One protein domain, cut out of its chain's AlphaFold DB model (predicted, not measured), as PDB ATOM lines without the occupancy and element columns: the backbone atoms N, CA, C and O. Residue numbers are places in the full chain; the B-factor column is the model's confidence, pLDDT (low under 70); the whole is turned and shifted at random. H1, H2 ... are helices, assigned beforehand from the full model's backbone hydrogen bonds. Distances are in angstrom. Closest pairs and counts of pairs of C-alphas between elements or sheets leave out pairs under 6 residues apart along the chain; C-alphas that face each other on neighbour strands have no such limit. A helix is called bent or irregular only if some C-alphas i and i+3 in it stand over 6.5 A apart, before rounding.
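Overview. This is residues 4 to 90 and 176 to 216 of the 312 residues of the protein "Heme peroxidase" of Teladorsagia circumcincta (UniProt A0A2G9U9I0). What does the model look like at first sight? One long helix, H2, makes the long axis; H1 folds back across its first part, and near its other end H5, with the short H3 and H4 on it, makes a small helical head. Two long stretches with no named element, residues 59 to 81 and 199 to 216, run mostly on the other side of H2 from H1. What is it made of, and how large is it? The printed part has 128 residues, with five named helices in the order H1 H2 H3 H4 H5 and no named strand, and its class is all helix. It is only just compact, close to loose, with a radius of gyration of the C-alphas of 16.7 A, and elongated, spanning 52 by 29 by 27 A.

Along the chain. Where do the first helices lie? H1, residues 4 to 17, begins with C-alpha 4 at (280.736, 354.365, 614.989) and is 19.9 A long from first to last C-alpha. H2, residues 23 to 51, is 39.8 A long, from C-alpha 23 at (269.649, 359.462, 620.067), and has a kink of 31 degrees near residue 45. Both are only just irregular: C-alphas 9 and 12 are 6.8 A apart, and C-alphas 44 and 47 are 6.6 A apart. Where are the others? H3 is residues 53 to 58, 8.7 A, and H4 is residues 82 to 86, 5.8 A. H5, residues 182 to 198, is 23.4 A long and ends with C-alpha 198 at (269.245, 345.790, 593.671).

Arrangement. What does H1 touch? It touches H2, at residues 26 to 34 of H2 alone, with the C-alphas of Ser 7 and Ala 30 closest at 5.4 A; they run opposite ways at a steep tilt of 57 degrees. H1 is apart from H3, H4 and H5. What does H5, the hub, touch? Its residues 184 to 189 touch residues 50 to 51 of H2, closest C-alphas Ile 51 and Gly 185 at 4.7 A, at a shallow tilt of 27 degrees, opposite ways. It touches H3 with residues 185 to 189 alone, closest C-alphas Met 55 and Ala 189 at 6.6 A, and H4 with residues 187 to 191 alone, closest C-alphas Phe 84 and Ile 187 at 6.9 A. How complete are the helix backbones? Every O i to N i+4 pair is within hydrogen-bond range in H3, H4 and H5, against 6 of 10 in H1 and 21 of 25 in H2.

Size, cuts and confidence. How far does it reach? The two C-alphas farthest apart, those of Asn 20 and Pro 182, are 52.1 A apart. Where are the cut and the long link? Residues 91 to 175 are not printed, and C-alphas 90 and 176 are 22.0 A apart; H3 to H4 is a long link of 23 residues. Where is confidence low? Residues 4 to 13 and residue 208 have pLDDT under 70.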
ATOM      1  N   ASP A   4     280.907 353.628 613.738       46.78
ATOM      2  CA  ASP A   4     280.736 354.365 614.989       46.78
ATOM      3  C   ASP A   4     281.686 355.575 615.108       46.78
ATOM      4  O   ASP A   4     281.259 356.650 615.503       46.78
ATOM      5  N   ASP A   5     282.953 355.468 614.683       54.16
ATOM      6  CA  ASP A   5     283.924 356.566 614.861       54.16
ATOM      7  C   ASP A   5     283.618 357.777 613.959       54.16
ATOM      8  O   ASP A   5     283.940 358.917 614.292       54.16
ATOM      9  N   TYR A   6     283.017 357.534 612.790       55.72
ATOM     10  CA  TYR A   6     282.707 358.578 611.815       55.72
ATOM     11  C   TYR A   6     281.278 359.119 611.996       55.72
ATOM     12  O   TYR A   6     281.048 360.299 611.726       55.72
ATOM     13  N   SER A   7     280.345 358.320 612.542       55.06
ATOM     14  CA  SER A   7     279.053 358.842 613.018       55.06
ATOM     15  C   SER A   7     279.259 359.830 614.169       55.06
ATOM     16  O   SER A   7     278.699 360.921 614.120       55.06
ATOM     17  N   THR A   8     280.191 359.552 615.090       58.03
ATOM     18  CA  THR A   8     280.562 360.465 616.186       58.03
ATOM     19  C   THR A   8     281.085 361.829 615.708       58.03
ATOM     20  O   THR A   8     280.968 362.817 616.427       58.03
ATOM     21  N   ILE A   9     281.637 361.940 614.491       62.44
ATOM     22  CA  ILE A   9     282.074 363.236 613.930       62.44
ATOM     23  C   ILE A   9     280.876 364.061 613.438       62.44
ATOM     24  O   ILE A   9     280.899 365.290 613.510       62.44
ATOM     25  N   LEU A  10     279.837 363.401 612.922       65.75
ATOM     26  CA  LEU A  10     278.646 364.057 612.377       65.75
ATOM     27  C   LEU A  10     277.581 364.326 613.446       65.75
ATOM     28  O   LEU A  10     276.870 365.325 613.347       65.75
ATOM     29  N   GLU A  11     277.494 363.485 614.475       65.50
ATOM     30  CA  GLU A  11     276.516 363.576 615.566       65.50
ATOM     31  C   GLU A  11     276.437 364.974 616.215       65.50
ATOM     32  O   GLU A  11     275.325 365.501 616.303       65.50
ATOM     33  N   PRO A  12     277.546 365.655 616.583       66.56
ATOM     34  CA  PRO A  12     277.484 367.002 617.156       66.56
ATOM     35  C   PRO A  12     276.843 368.026 616.213       66.56
ATOM     36  O   PRO A  12     276.071 368.877 616.649       66.56
ATOM     37  N   VAL A  13     277.129 367.919 614.911       69.62
ATOM     38  CA  VAL A  13     276.601 368.832 613.888       69.62
ATOM     39  C   VAL A  13     275.104 368.604 613.689       69.62
ATOM     40  O   VAL A  13     274.336 369.561 613.619       69.62
ATOM     41  N   ILE A  14     274.669 367.342 613.625       72.12
ATOM     42  CA  ILE A  14     273.251 366.999 613.446       72.12
ATOM     43  C   ILE A  14     272.445 367.374 614.697       72.12
ATOM     44  O   ILE A  14     271.328 367.872 614.562       72.12
ATOM     45  N   THR A  15     273.023 367.206 615.890       74.62
ATOM     46  CA  THR A  15     272.397 367.571 617.172       74.62
ATOM     47  C   THR A  15     272.151 369.075 617.268       74.62
ATOM     48  O   THR A  15     271.077 369.500 617.687       74.62
ATOM     49  N   GLU A  16     273.114 369.900 616.845       75.62
ATOM     50  CA  GLU A  16     272.950 371.359 616.864       75.62
ATOM     51  C   GLU A  16     271.854 371.831 615.897       75.62
ATOM     52  O   GLU A  16     271.108 372.764 616.201       75.62
ATOM     53  N   LEU A  17     271.719 371.162 614.750       77.88
ATOM     54  CA  LEU A  17     270.698 371.478 613.752       77.88
ATOM     55  C   LEU A  17     269.314 370.924 614.115       77.88
ATOM     56  O   LEU A  17     268.307 371.516 613.726       77.88
ATOM     57  N   ASN A  18     269.252 369.827 614.876       83.69
ATOM     58  CA  ASN A  18     268.008 369.180 615.297       83.69
ATOM     59  C   ASN A  18     267.977 368.917 616.815       83.69
ATOM     60  O   ASN A  18     268.018 367.761 617.241       83.69
ATOM     61  N   PRO A  19     267.809 369.955 617.657       86.06
ATOM     62  CA  PRO A  19     267.853 369.802 619.116       86.06
ATOM     63  C   PRO A  19     266.754 368.910 619.716       86.06
ATOM     64  O   PRO A  19     266.827 368.551 620.887       86.06
ATOM     65  N   ASN A  20     265.707 368.608 618.942       91.81
ATOM     66  CA  ASN A  20     264.544 367.837 619.387       91.81
ATOM     67  C   ASN A  20     264.607 366.355 618.986       91.81
ATOM     68  O   ASN A  20     263.661 365.627 619.280       91.81
ATOM     69  N   TRP A  21     265.636 365.931 618.249       88.00
ATOM     70  CA  TRP A  21     265.786 364.530 617.860       88.00
ATOM     71  C   TRP A  21     266.291 363.697 619.032       88.00
ATOM     72  O   TRP A  21     267.057 364.184 619.862       88.00
ATOM     73  N   ASP A  22     265.843 362.445 619.095       89.56
ATOM     74  CA  ASP A  22     266.386 361.474 620.038       89.56
ATOM     75  C   ASP A  22     267.677 360.826 619.507       89.56
ATOM     76  O   ASP A  22     268.057 360.982 618.341       89.56
ATOM     77  N   ASP A  23     268.367 360.099 620.384       86.00
ATOM     78  CA  ASP A  23     269.649 359.462 620.067       86.00
ATOM     79  C   ASP A  23     269.536 358.466 618.895       86.00
ATOM     80  O   ASP A  23     270.466 358.337 618.098       86.00
ATOM     81  N   GLU A  24     268.392 357.787 618.752       86.75
ATOM     82  CA  GLU A  24     268.157 356.823 617.671       86.75
ATOM     83  C   GLU A  24     268.023 357.533 616.320       86.75
ATOM     84  O   GLU A  24     268.648 357.129 615.338       86.75
ATOM     85  N   GLN A  25     267.254 358.623 616.260       86.50
ATOM     86  CA  GLN A  25     267.124 359.444 615.058       86.50
ATOM     87  C   GLN A  25     268.473 360.027 614.633       86.50
ATOM     88  O   GLN A  25     268.827 359.962 613.453       86.50
ATOM     89  N   LEU A  26     269.248 360.547 615.590       83.75
ATOM     90  CA  LEU A  26     270.592 361.069 615.336       83.75
ATOM     91  C   LEU A  26     271.512 359.988 614.758       83.75
ATOM     92  O   LEU A  26     272.163 360.221 613.735       83.75
ATOM     93  N   TYR A  27     271.528 358.798 615.363       84.19
ATOM     94  CA  TYR A  27     272.338 357.678 614.894       84.19
ATOM     95  C   TYR A  27     271.939 357.220 613.488       84.19
ATOM     96  O   TYR A  27     272.808 357.058 612.627       84.19
ATOM     97  N   GLN A  28     270.643 357.023 613.221       86.62
ATOM     98  CA  GLN A  28     270.188 356.527 611.921       86.62
ATOM     99  C   GLN A  28     270.461 357.531 610.798       86.62
ATOM    100  O   GLN A  28     270.930 357.126 609.734       86.62
ATOM    101  N   GLU A  29     270.252 358.830 611.028       86.19
ATOM    102  CA  GLU A  29     270.553 359.857 610.023       86.19
ATOM    103  C   GLU A  29     272.060 360.020 609.798       86.19
ATOM    104  O   GLU A  29     272.507 360.080 608.649       86.19
ATOM    105  N   ALA A  30     272.875 359.985 610.861       84.19
ATOM    106  CA  ALA A  30     274.328 359.957 610.719       84.19
ATOM    107  C   ALA A  30     274.761 358.736 609.894       84.19
ATOM    108  O   ALA A  30     275.400 358.882 608.851       84.19
ATOM    109  N   ARG A  31     274.345 357.529 610.294       87.00
ATOM    110  CA  ARG A  31     274.645 356.268 609.602       87.00
ATOM    111  C   ARG A  31     274.245 356.316 608.127       87.00
ATOM    112  O   ARG A  31     275.032 355.905 607.273       87.00
ATOM    113  N   ARG A  32     273.059 356.838 607.818       88.19
ATOM    114  CA  ARG A  32     272.543 356.980 606.450       88.19
ATOM    115  C   ARG A  32     273.432 357.891 605.598       88.19
ATOM    116  O   ARG A  32     273.771 357.522 604.474       88.19
ATOM    117  N   ILE A  33     273.880 359.031 606.132       87.62
ATOM    118  CA  ILE A  33     274.814 359.941 605.443       87.62
ATOM    119  C   ILE A  33     276.168 359.264 605.198       87.62
ATOM    120  O   ILE A  33     276.723 359.371 604.104       87.62
ATOM    121  N   VAL A  34     276.702 358.549 606.193       87.31
ATOM    122  CA  VAL A  34     277.992 357.852 606.070       87.31
ATOM    123  C   VAL A  34     277.936 356.774 604.991       87.31
ATOM    124  O   VAL A  34     278.820 356.716 604.135       87.31
ATOM    125  N   ILE A  35     276.883 355.952 604.990       90.56
ATOM    126  CA  ILE A  35     276.665 354.929 603.960       90.56
ATOM    127  C   ILE A  35     276.607 355.579 602.575       90.56
ATOM    128  O   ILE A  35     277.291 355.121 601.660       90.56
ATOM    129  N   ALA A  36     275.873 356.684 602.434       91.06
ATOM    130  CA  ALA A  36     275.763 357.402 601.172       91.06
ATOM    131  C   ALA A  36     277.106 357.960 600.672       91.06
ATOM    132  O   ALA A  36     277.423 357.849 599.488       91.06
ATOM    133  N   GLN A  37     277.935 358.507 601.568       90.44
ATOM    134  CA  GLN A  37     279.288 358.953 601.228       90.44
ATOM    135  C   GLN A  37     280.170 357.784 600.772       90.44
ATOM    136  O   GLN A  37     280.865 357.906 599.765       90.44
ATOM    137  N   ILE A  38     280.114 356.640 601.463       91.62
ATOM    138  CA  ILE A  38     280.866 355.436 601.082       91.62
ATOM    139  C   ILE A  38     280.417 354.930 599.708       91.62
ATOM    140  O   ILE A  38     281.267 354.672 598.855       91.62
ATOM    141  N   GLN A  39     279.107 354.818 599.466       93.44
ATOM    142  CA  GLN A  39     278.554 354.403 598.172       93.44
ATOM    143  C   GLN A  39     279.002 355.352 597.049       93.44
ATOM    144  O   GLN A  39     279.503 354.895 596.018       93.44
ATOM    145  N   HIS A  40     278.900 356.668 597.268       92.50
ATOM    146  CA  HIS A  40     279.311 357.678 596.297       92.50
ATOM    147  C   HIS A  40     280.806 357.586 595.955       92.50
ATOM    148  O   HIS A  40     281.144 357.424 594.781       92.50
ATOM    149  N   ILE A  41     281.685 357.614 596.967       92.44
ATOM    150  CA  ILE A  41     283.147 357.510 596.805       92.44
ATOM    151  C   ILE A  41     283.512 356.203 596.088       92.44
ATOM    152  O   ILE A  41     284.315 356.203 595.154       92.44
ATOM    153  N   THR A  42     282.885 355.088 596.473       93.38
ATOM    154  CA  THR A  42     283.159 353.773 595.876       93.38
ATOM    155  C   THR A  42     282.864 353.768 594.380       93.38
ATOM    156  O   THR A  42     283.691 353.307 593.601       93.38
ATOM    157  N   VAL A  43     281.718 354.301 593.951       92.50
ATOM    158  CA  VAL A  43     281.287 354.244 592.543       92.50
ATOM    159  C   VAL A  43     281.916 355.339 591.677       92.50
ATOM    160  O   VAL A  43     282.103 355.121 590.482       92.50
ATOM    161  N   HIS A  44     282.263 356.495 592.250       91.25
ATOM    162  CA  HIS A  44     282.711 357.662 591.475       91.25
ATOM    163  C   HIS A  44     284.217 357.922 591.549       91.25
ATOM    164  O   HIS A  44     284.771 358.457 590.589       91.25
ATOM    165  N   GLU A  45     284.891 357.528 592.631       90.31
ATOM    166  CA  GLU A  45     286.344 357.683 592.761       90.31
ATOM    167  C   GLU A  45     287.089 356.359 592.573       90.31
ATOM    168  O   GLU A  45     288.087 356.316 591.861       90.31
ATOM    169  N   TYR A  46     286.605 355.271 593.176       91.19
ATOM    170  CA  TYR A  46     287.343 354.006 593.225       91.19
ATOM    171  C   TYR A  46     287.052 353.070 592.044       91.19
ATOM    172  O   TYR A  46     287.954 352.691 591.294       91.19
ATOM    173  N   LEU A  47     285.787 352.701 591.843       93.75
ATOM    174  CA  LEU A  47     285.383 351.696 590.862       93.75
ATOM    175  C   LEU A  47     285.798 352.049 589.417       93.75
ATOM    176  O   LEU A  47     286.297 351.160 588.725       93.75
ATOM    177  N   PRO A  48     285.706 353.309 588.942       93.25
ATOM    178  CA  PRO A  48     286.123 353.659 587.587       93.25
ATOM    179  C   PRO A  48     287.626 353.495 587.348       93.25
ATOM    180  O   PRO A  48     288.015 353.264 586.205       93.25
ATOM    181  N   LEU A  49     288.453 353.606 588.395       90.81
ATOM    182  CA  LEU A  49     289.893 353.327 588.334       90.81
ATOM    183  C   LEU A  49     290.160 351.820 588.351       90.81
ATOM    184  O   LEU A  49     291.081 351.339 587.695       90.81
ATOM    185  N   LEU A  50     289.332 351.072 589.081       90.75
ATOM    186  CA  LEU A  50     289.461 349.629 589.201       90.75
ATOM    187  C   LEU A  50     289.116 348.904 587.896       90.75
ATOM    188  O   LEU A  50     289.945 348.140 587.416       90.75
ATOM    189  N   ILE A  51     287.922 349.141 587.337       93.88
ATOM    190  CA  ILE A  51     287.383 348.397 586.177       93.88
ATOM    191  C   ILE A  51     287.368 349.199 584.864       93.88
ATOM    192  O   ILE A  51     287.022 348.668 583.804       93.88
ATOM    193  N   GLY A  52     287.717 350.486 584.917       93.06
ATOM    194  CA  GLY A  52     287.712 351.389 583.770       93.06
ATOM    195  C   GLY A  52     286.335 351.980 583.439       93.06
ATOM    196  O   GLY A  52     285.281 351.354 583.580       93.06
ATOM    197  N   LYS A  53     286.339 353.202 582.889       92.44
ATOM    198  CA  LYS A  53     285.118 353.948 582.511       92.44
ATOM    199  C   LYS A  53     284.223 353.203 581.513       92.44
ATOM    200  O   LYS A  53     283.003 353.316 581.573       92.44
ATOM    201  N   ASN A  54     284.811 352.424 580.605       91.94
ATOM    202  CA  ASN A  54     284.044 351.660 579.618       91.94
ATOM    203  C   ASN A  54     283.156 350.596 580.277       91.94
ATOM    204  O   ASN A  54     282.026 350.403 579.833       91.94
ATOM    205  N   MET A  55     283.638 349.931 581.332       93.38
ATOM    206  CA  MET A  55     282.834 348.949 582.064       93.38
ATOM    207  C   MET A  55     281.725 349.632 582.869       93.38
ATOM    208  O   MET A  55     280.589 349.167 582.837       93.38
ATOM    209  N   MET A  56     282.006 350.792 583.476       94.00
ATOM    210  CA  MET A  56     280.987 351.613 584.152       94.00
ATOM    211  C   MET A  56     279.808 351.953 583.229       94.00
ATOM    212  O   MET A  56     278.649 351.790 583.607       94.00
ATOM    213  N   ILE A  57     280.106 352.384 581.998       91.88
ATOM    214  CA  ILE A  57     279.091 352.754 581.001       91.88
ATOM    215  C   ILE A  57     278.309 351.522 580.537       91.88
ATOM    216  O   ILE A  57     277.082 351.554 580.510       91.88
ATOM    217  N   ARG A  58     279.000 350.426 580.194       92.38
ATOM    218  CA  ARG A  58     278.361 349.196 579.690       92.38
ATOM    219  C   ARG A  58     277.384 348.575 580.685       92.38
ATOM    220  O   ARG A  58     276.381 348.016 580.259       92.38
ATOM    221  N   HIS A  59     277.670 348.688 581.979       92.81
ATOM    222  CA  HIS A  59     276.831 348.149 583.048       92.81
ATOM    223  C   HIS A  59     275.879 349.192 583.665       92.81
ATOM    224  O   HIS A  59     275.237 348.905 584.671       92.81
ATOM    225  N   ASN A  60     275.748 350.383 583.065       91.75
ATOM    226  CA  ASN A  60     274.847 351.445 583.528       91.75
ATOM    227  C   ASN A  60     275.066 351.837 585.009       91.75
ATOM    228  O   ASN A  60     274.132 351.866 585.807       91.75
ATOM    229  N   MET A  61     276.322 352.116 585.377       91.88
ATOM    230  CA  MET A  61     276.725 352.463 586.753       91.88
ATOM    231  C   MET A  61     277.235 353.906 586.908       91.88
ATOM    232  O   MET A  61     277.585 354.313 588.009       91.88
ATOM    233  N   SER A  62     277.307 354.693 585.827       84.25
ATOM    234  CA  SER A  62     277.902 356.045 585.859       84.25
ATOM    235  C   SER A  62     276.994 357.130 586.451       84.25
ATOM    236  O   SER A  62     277.494 358.146 586.922       84.25
ATOM    237  N   GLY A  63     275.675 356.932 586.412       81.00
ATOM    238  CA  GLY A  63     274.685 357.841 587.005       81.00
ATOM    239  C   GLY A  63     274.605 359.214 586.345       81.00
ATOM    240  O   GLY A  63     275.261 359.489 585.339       81.00
ATOM    241  N   ILE A  64     273.760 360.075 586.916       78.06
ATOM    242  CA  ILE A  64     273.673 361.490 586.553       78.06
ATOM    243  C   ILE A  64     274.385 362.281 587.655       78.06
ATOM    244  O   ILE A  64     273.972 362.213 588.814       78.06
ATOM    245  N   PRO A  65     275.457 363.029 587.342       76.19
ATOM    246  CA  PRO A  65     276.152 363.820 588.348       76.19
ATOM    247  C   PRO A  65     275.222 364.847 589.002       76.19
ATOM    248  O   PRO A  65     274.571 365.623 588.304       76.19
ATOM    249  N   ASN A  66     275.237 364.912 590.337       77.94
ATOM    250  CA  ASN A  66     274.488 365.889 591.144       77.94
ATOM    251  C   ASN A  66     272.956 365.831 590.998       77.94
ATOM    252  O   ASN A  66     272.278 366.826 591.290       77.94
ATOM    253  N   ASP A  67     272.431 364.690 590.563       86.12
ATOM    254  CA  ASP A  67     271.003 364.439 590.423       86.12
ATOM    255  C   ASP A  67     270.658 363.014 590.867       86.12
ATOM    256  O   ASP A  67     271.536 362.176 591.096       86.12
ATOM    257  N   PHE A  68     269.366 362.748 591.006       86.44
ATOM    258  CA  PHE A  68     268.869 361.424 591.330       86.44
ATOM    259  C   PHE A  68     269.150 360.434 590.200       86.44
ATOM    260  O   PHE A  68     269.020 360.735 589.012       86.44
ATOM    261  N   SER A  69     269.488 359.210 590.586       79.44
ATOM    262  CA  SER A  69     269.615 358.074 589.688       79.44
ATOM    263  C   SER A  69     268.506 357.073 589.995       79.44
ATOM    264  O   SER A  69     268.492 356.462 591.063       79.44
ATOM    265  N   ASN A  70     267.604 356.848 589.046       75.31
ATOM    266  CA  ASN A  70     266.583 355.806 589.158       75.31
ATOM    267  C   ASN A  70     267.168 354.454 588.716       75.31
ATOM    268  O   ASN A  70     266.774 353.912 587.688       75.31
ATOM    269  N   PHE A  71     268.177 353.965 589.441       82.75
ATOM    270  CA  PHE A  71     268.834 352.684 589.151       82.75
ATOM    271  C   PHE A  71     268.089 351.474 589.692       82.75
ATOM    272  O   PHE A  71     268.320 350.372 589.209       82.75
ATOM    273  N   TYR A  72     267.268 351.679 590.722       90.00
ATOM    274  CA  TYR A  72     266.669 350.579 591.450       90.00
ATOM    275  C   TYR A  72     265.718 349.775 590.562       90.00
ATOM    276  O   TYR A  72     264.785 350.329 589.973       90.00
ATOM    277  N   ASP A  73     265.951 348.471 590.526       91.62
ATOM    278  CA  ASP A  73     265.124 347.482 589.859       91.62
ATOM    279  C   ASP A  73     264.797 346.365 590.871       91.62
ATOM    280  O   ASP A  73     265.706 345.655 591.310       91.62
ATOM    281  N   PRO A  74     263.519 346.197 591.271       91.94
ATOM    282  CA  PRO A  74     263.124 345.185 592.250       91.94
ATOM    283  C   PRO A  74     263.354 343.741 591.776       91.94
ATOM    284  O   PRO A  74     263.360 342.838 592.613       91.94
ATOM    285  N   ASP A  75     263.548 343.514 590.474       95.38
ATOM    286  CA  ASP A  75     263.838 342.191 589.913       95.38
ATOM    287  C   ASP A  75     265.341 341.847 589.975       95.38
ATOM    288  O   ASP A  75     265.743 340.704 589.728       95.38
ATOM    289  N   VAL A  76     266.200 342.808 590.341       94.88
ATOM    290  CA  VAL A  76     267.637 342.580 590.523       94.88
ATOM    291  C   VAL A  76     267.919 342.086 591.939       94.88
ATOM    292  O   VAL A  76     267.816 342.816 592.920       94.88
ATOM    293  N   HIS A  77     268.378 340.841 592.051       94.31
ATOM    294  CA  HIS A  77     268.839 340.290 593.327       94.31
ATOM    295  C   HIS A  77     270.229 340.835 593.701       94.31
ATOM    296  O   HIS A  77     271.174 340.596 592.944       94.31
ATOM    297  N   PRO A  78     270.419 341.481 594.868       93.88
ATOM    298  CA  PRO A  78     271.705 342.065 595.270       93.88
ATOM    299  C   PRO A  78     272.719 341.040 595.815       93.88
ATOM    300  O   PRO A  78     273.799 341.416 596.274       93.88
ATOM    301  N   ASP A  79     272.402 339.742 595.757       95.56
ATOM    302  CA  ASP A  79     273.236 338.678 596.315       95.56
ATOM    303  C   ASP A  79     274.656 338.673 595.742       95.56
ATOM    304  O   ASP A  79     274.883 338.802 594.527       95.56
ATOM    305  N   THR A  80     275.617 338.443 596.636       95.69
ATOM    306  CA  THR A  80     277.024 338.298 596.279       95.69
ATOM    307  C   THR A  80     277.240 337.051 595.424       95.69
ATOM    308  O   THR A  80     276.834 335.944 595.774       95.69
ATOM    309  N   LEU A  81     277.908 337.223 594.287       96.38
ATOM    310  CA  LEU A  81     278.299 336.140 593.399       96.38
ATOM    311  C   LEU A  81     279.325 335.248 594.103       96.38
ATOM    312  O   LEU A  81     280.313 335.749 594.643       96.38
ATOM    313  N   ASN A  82     279.154 333.925 594.019       96.06
ATOM    314  CA  ASN A  82     280.110 332.971 594.592       96.06
ATOM    315  C   ASN A  82     281.537 333.258 594.091       96.06
ATOM    316  O   ASN A  82     282.443 333.442 594.894       96.06
ATOM    317  N   VAL A  83     281.714 333.443 592.775       95.12
ATOM    318  CA  VAL A  83     283.013 333.779 592.160       95.12
ATOM    319  C   VAL A  83     283.616 335.095 592.666       95.12
ATOM    320  O   VAL A  83     284.836 335.205 592.793       95.12
ATOM    321  N   PHE A  84     282.780 336.081 593.003       95.25
ATOM    322  CA  PHE A  84     283.243 337.319 593.619       95.25
ATOM    323  C   PHE A  84     283.698 337.051 595.054       95.25
ATOM    324  O   PHE A  84     284.849 337.315 595.379       95.25
ATOM    325  N   SER A  85     282.845 336.452 595.889       93.94
ATOM    326  CA  SER A  85     283.166 336.199 597.303       93.94
ATOM    327  C   SER A  85     284.367 335.266 597.500       93.94
ATOM    328  O   SER A  85     285.200 335.507 598.369       93.94
ATOM    329  N   ALA A  86     284.479 334.225 596.672       91.44
ATOM    330  CA  ALA A  86     285.438 333.137 596.820       91.44
ATOM    331  C   ALA A  86     286.767 333.395 596.110       91.44
ATOM    332  O   ALA A  86     287.772 332.762 596.440       91.44
ATOM    333  N   VAL A  87     286.831 334.338 595.168       89.81
ATOM    334  CA  VAL A  87     288.052 334.559 594.386       89.81
ATOM    335  C   VAL A  87     288.251 336.034 594.049       89.81
ATOM    336  O   VAL A  87     289.167 336.663 594.569       89.81
ATOM    337  N   VAL A  88     287.399 336.596 593.190       90.44
ATOM    338  CA  VAL A  88     287.680 337.881 592.531       90.44
ATOM    339  C   VAL A  88     287.673 339.057 593.504       90.44
ATOM    340  O   VAL A  88     288.526 339.925 593.389       90.44
ATOM    341  N   GLY A  89     286.780 339.082 594.491       86.56
ATOM    342  CA  GLY A  89     286.724 340.142 595.503       86.56
ATOM    343  C   GLY A  89     287.967 340.204 596.395       86.56
ATOM    344  O   GLY A  89     288.274 341.257 596.943       86.56
ATOM    345  N   GLU A  90     288.729 339.113 596.483       85.31
ATOM    346  CA  GLU A  90     289.964 339.047 597.266       85.31
ATOM    347  C   GLU A  90     291.226 339.238 596.425       85.31
ATOM    348  O   GLU A  90     292.329 339.091 596.948       85.31
ATOM    349  N   LEU A 176     292.473 349.797 579.201       86.50
ATOM    350  CA  LEU A 176     292.918 351.192 579.201       86.50
ATOM    351  C   LEU A 176     292.209 351.989 580.312       86.50
ATOM    352  O   LEU A 176     290.981 352.096 580.311       86.50
ATOM    353  N   GLY A 177     292.992 352.557 581.233       85.06
ATOM    354  CA  GLY A 177     292.481 353.306 582.386       85.06
ATOM    355  C   GLY A 177     291.811 352.443 583.464       85.06
ATOM    356  O   GLY A 177     291.005 352.967 584.224       85.06
ATOM    357  N   SER A 178     292.100 351.140 583.491       89.19
ATOM    358  CA  SER A 178     291.633 350.157 584.475       89.19
ATOM    359  C   SER A 178     292.834 349.537 585.183       89.19
ATOM    360  O   SER A 178     293.891 349.375 584.572       89.19
ATOM    361  N   LEU A 179     292.665 349.136 586.441       87.19
ATOM    362  CA  LEU A 179     293.671 348.368 587.172       87.19
ATOM    363  C   LEU A 179     293.655 346.887 586.773       87.19
ATOM    364  O   LEU A 179     294.691 346.229 586.806       87.19
ATOM    365  N   VAL A 180     292.488 346.363 586.389       90.75
ATOM    366  CA  VAL A 180     292.315 344.938 586.084       90.75
ATOM    367  C   VAL A 180     292.029 344.666 584.607       90.75
ATOM    368  O   VAL A 180     291.601 345.552 583.853       90.75
ATOM    369  N   GLY A 181     292.274 343.416 584.199       92.25
ATOM    370  CA  GLY A 181     291.947 342.887 582.877       92.25
ATOM    371  C   GLY A 181     290.443 342.680 582.639       92.25
ATOM    372  O   GLY A 181     289.628 342.878 583.546       92.25
ATOM    373  N   PRO A 182     290.046 342.314 581.407       94.19
ATOM    374  CA  PRO A 182     288.646 342.173 581.007       94.19
ATOM    375  C   PRO A 182     287.822 341.206 581.865       94.19
ATOM    376  O   PRO A 182     286.664 341.511 582.144       94.19
ATOM    377  N   THR A 183     288.380 340.077 582.298       93.62
ATOM    378  CA  THR A 183     287.641 339.057 583.056       93.62
ATOM    379  C   THR A 183     287.362 339.510 584.477       93.62
ATOM    380  O   THR A 183     286.203 339.524 584.898       93.62
ATOM    381  N   LEU A 184     288.402 339.935 585.205       93.50
ATOM    382  CA  LEU A 184     288.228 340.510 586.541       93.50
ATOM    383  C   LEU A 184     287.309 341.733 586.472       93.50
ATOM    384  O   LEU A 184     286.374 341.838 587.260       93.50
ATOM    385  N   GLY A 185     287.514 342.609 585.484       94.12
ATOM    386  CA  GLY A 185     286.687 343.793 585.271       94.12
ATOM    387  C   GLY A 185     285.212 343.458 585.059       94.12
ATOM    388  O   GLY A 185     284.358 344.105 585.655       94.12
ATOM    389  N   CYS A 186     284.903 342.423 584.273       95.25
ATOM    390  CA  CYS A 186     283.534 341.960 584.041       95.25
ATOM    391  C   CYS A 186     282.884 341.411 585.320       95.25
ATOM    392  O   CYS A 186     281.780 341.820 585.674       95.25
ATOM    393  N   ILE A 187     283.569 340.525 586.051       95.69
ATOM    394  CA  ILE A 187     283.026 339.925 587.282       95.69
ATOM    395  C   ILE A 187     282.800 340.996 588.356       95.69
ATOM    396  O   ILE A 187     281.750 341.011 589.001       95.69
ATOM    397  N   LEU A 188     283.754 341.917 588.519       95.88
ATOM    398  CA  LEU A 188     283.619 343.068 589.411       95.88
ATOM    399  C   LEU A 188     282.442 343.954 588.982       95.88
ATOM    400  O   LEU A 188     281.604 344.289 589.815       95.88
ATOM    401  N   ALA A 189     282.334 344.291 587.693       96.00
ATOM    402  CA  ALA A 189     281.242 345.112 587.176       96.00
ATOM    403  C   ALA A 189     279.871 344.475 587.429       96.00
ATOM    404  O   ALA A 189     278.965 345.157 587.896       96.00
ATOM    405  N   LEU A 190     279.730 343.168 587.185       96.38
ATOM    406  CA  LEU A 190     278.501 342.427 587.472       96.38
ATOM    407  C   LEU A 190     278.160 342.459 588.964       96.38
ATOM    408  O   LEU A 190     277.010 342.702 589.318       96.38
ATOM    409  N   GLN A 191     279.140 342.252 589.849       96.94
ATOM    410  CA  GLN A 191     278.888 342.311 591.287       96.94
ATOM    411  C   GLN A 191     278.424 343.704 591.730       96.94
ATOM    412  O   GLN A 191     277.429 343.815 592.445       96.94
ATOM    413  N   TYR A 192     279.135 344.759 591.325       96.06
ATOM    414  CA  TYR A 192     278.783 346.126 591.710       96.06
ATOM    415  C   TYR A 192     277.451 346.562 591.103       96.06
ATOM    416  O   TYR A 192     276.654 347.180 591.801       96.06
ATOM    417  N   GLN A 193     277.154 346.176 589.861       96.00
ATOM    418  CA  GLN A 193     275.861 346.445 589.236       96.00
ATOM    419  C   GLN A 193     274.711 345.851 590.057       96.00
ATOM    420  O   GLN A 193     273.742 346.555 590.325       96.00
ATOM    421  N   LYS A 194     274.833 344.594 590.510       95.88
ATOM    422  CA  LYS A 194     273.816 343.949 591.359       95.88
ATOM    423  C   LYS A 194     273.589 344.703 592.667       95.88
ATOM    424  O   LYS A 194     272.449 344.848 593.089       95.88
ATOM    425  N   VAL A 195     274.659 345.203 593.287       94.06
ATOM    426  CA  VAL A 195     274.566 345.996 594.522       94.06
ATOM    427  C   VAL A 195     273.904 347.349 594.261       94.06
ATOM    428  O   VAL A 195     273.048 347.751 595.032       94.06
ATOM    429  N   ILE A 196     274.259 348.043 593.178       93.50
ATOM    430  CA  ILE A 196     273.712 349.374 592.867       93.50
ATOM    431  C   ILE A 196     272.234 349.285 592.466       93.50
ATOM    432  O   ILE A 196     271.419 350.077 592.925       93.50
ATOM    433  N   HIS A 197     271.888 348.351 591.574       94.31
ATOM    434  CA  HIS A 197     270.543 348.254 590.994       94.31
ATOM    435  C   HIS A 197     269.577 347.477 591.898       94.31
ATOM    436  O   HIS A 197     268.384 347.743 591.863       94.31
ATOM    437  N   GLY A 198     270.071 346.558 592.732       93.88
ATOM    438  CA  GLY A 198     269.245 345.790 593.671       93.88
ATOM    439  C   GLY A 198     269.052 346.443 595.046       93.88
ATOM    440  O   GLY A 198     268.332 345.895 595.877       93.88
ATOM    441  N   ASP A 199     269.693 347.584 595.321       92.62
ATOM    442  CA  ASP A 199     269.580 348.288 596.605       92.62
ATOM    443  C   ASP A 199     268.490 349.368 596.551       92.62
ATOM    444  O   ASP A 199     268.656 350.433 595.952       92.62
ATOM    445  N   SER A 200     267.361 349.114 597.217       90.38
ATOM    446  CA  SER A 200     266.265 350.084 597.321       90.38
ATOM    447  C   SER A 200     266.656 351.344 598.099       90.38
ATOM    448  O   SER A 200     266.076 352.408 597.865       90.38
ATOM    449  N   TYR A 201     267.664 351.248 598.970       91.12
ATOM    450  CA  TYR A 201     268.207 352.339 599.779       91.12
ATOM    451  C   TYR A 201     269.448 352.987 599.150       91.12
ATOM    452  O   TYR A 201     270.132 353.768 599.818       91.12
ATOM    453  N   TRP A 202     269.733 352.702 597.874       92.19
ATOM    454  CA  TRP A 202     270.846 353.319 597.162       92.19
ATOM    455  C   TRP A 202     270.787 354.851 597.261       92.19
ATOM    456  O   TRP A 202     269.745 355.458 597.007       92.19
ATOM    457  N   TYR A 203     271.908 355.494 597.608       91.00
ATOM    458  CA  TYR A 203     271.915 356.892 598.059       91.00
ATOM    459  C   TYR A 203     271.308 357.913 597.087       91.00
ATOM    460  O   TYR A 203     270.833 358.963 597.510       91.00
ATOM    461  N   SER A 204     271.364 357.654 595.784       90.38
ATOM    462  CA  SER A 204     270.847 358.555 594.753       90.38
ATOM    463  C   SER A 204     269.461 358.156 594.244       90.38
ATOM    464  O   SER A 204     268.964 358.774 593.305       90.38
ATOM    465  N   ASN A 205     268.824 357.148 594.842       88.88
ATOM    466  CA  ASN A 205     267.463 356.749 594.508       88.88
ATOM    467  C   ASN A 205     266.441 357.803 594.981       88.88
ATOM    468  O   ASN A 205     266.602 358.412 596.039       88.88
ATOM    469  N   ASN A 206     265.371 358.011 594.208       86.00
ATOM    470  CA  ASN A 206     264.337 359.022 594.477       86.00
ATOM    471  C   ASN A 206     263.010 358.410 594.973       86.00
ATOM    472  O   ASN A 206     261.923 358.894 594.654       86.00
ATOM    473  N   MET A 207     263.075 357.303 595.715       81.69
ATOM    474  CA  MET A 207     261.887 356.674 596.303       81.69
ATOM    475  C   MET A 207     261.459 357.424 597.573       81.69
ATOM    476  O   MET A 207     262.238 357.567 598.513       81.69
ATOM    477  N   ALA A 208     260.214 357.915 597.573       66.62
ATOM    478  CA  ALA A 208     259.725 359.010 598.421       66.62
ATOM    479  C   ALA A 208     259.934 358.852 599.939       66.62
ATOM    480  O   ALA A 208     260.087 359.860 600.624       66.62
ATOM    481  N   ASP A 209     259.976 357.625 600.458       75.94
ATOM    482  CA  ASP A 209     260.019 357.387 601.906       75.94
ATOM    483  C   ASP A 209     261.435 357.508 602.501       75.94
ATOM    484  O   ASP A 209     261.584 357.785 603.690       75.94
ATOM    485  N   PHE A 210     262.483 357.335 601.682       78.88
ATOM    486  CA  PHE A 210     263.881 357.286 602.142       78.88
ATOM    487  C   PHE A 210     264.856 358.023 601.217       78.88
ATOM    488  O   PHE A 210     266.075 357.897 601.368       78.88
ATOM    489  N   ALA A 211     264.350 358.795 600.254       85.81
ATOM    490  CA  ALA A 211     265.178 359.610 599.378       85.81
ATOM    491  C   ALA A 211     265.812 360.775 600.147       85.81
ATOM    492  O   ALA A 211     265.218 361.356 601.063       85.81
ATOM    493  N   PHE A 212     267.041 361.124 599.780       88.44
ATOM    494  CA  PHE A 212     267.610 362.404 600.189       88.44
ATOM    495  C   PHE A 212     266.932 363.539 599.412       88.44
ATOM    496  O   PHE A 212     266.483 363.361 598.284       88.44
ATOM    497  N   THR A 213     266.885 364.739 599.977       87.62
ATOM    498  CA  THR A 213     266.540 365.948 599.230       87.62
ATOM    499  C   THR A 213     267.640 366.257 598.214       87.62
ATOM    500  O   THR A 213     268.804 365.898 598.393       87.62
ATOM    501  N   LEU A 214     267.307 366.971 597.139       87.00
ATOM    502  CA  LEU A 214     268.307 367.331 596.131       87.00
ATOM    503  C   LEU A 214     269.501 368.124 596.717       87.00
ATOM    504  O   LEU A 214     270.639 367.850 596.332       87.00
ATOM    505  N   PRO A 215     269.311 369.066 597.665       84.94
ATOM    506  CA  PRO A 215     270.437 369.711 598.336       84.94
ATOM    507  C   PRO A 215     271.260 368.768 599.236       84.94
ATOM    508  O   PRO A 215     272.487 368.857 599.208       84.94
ATOM    509  N   GLN A 216     270.627 367.839 599.973       84.94
ATOM    510  CA  GLN A 216     271.330 366.776 600.720       84.94
ATOM    511  C   GLN A 216     272.203 365.943 599.770       84.94
ATOM    512  O   GLN A 216     273.402 365.775 600.002       84.94
TER     513      GLN A 216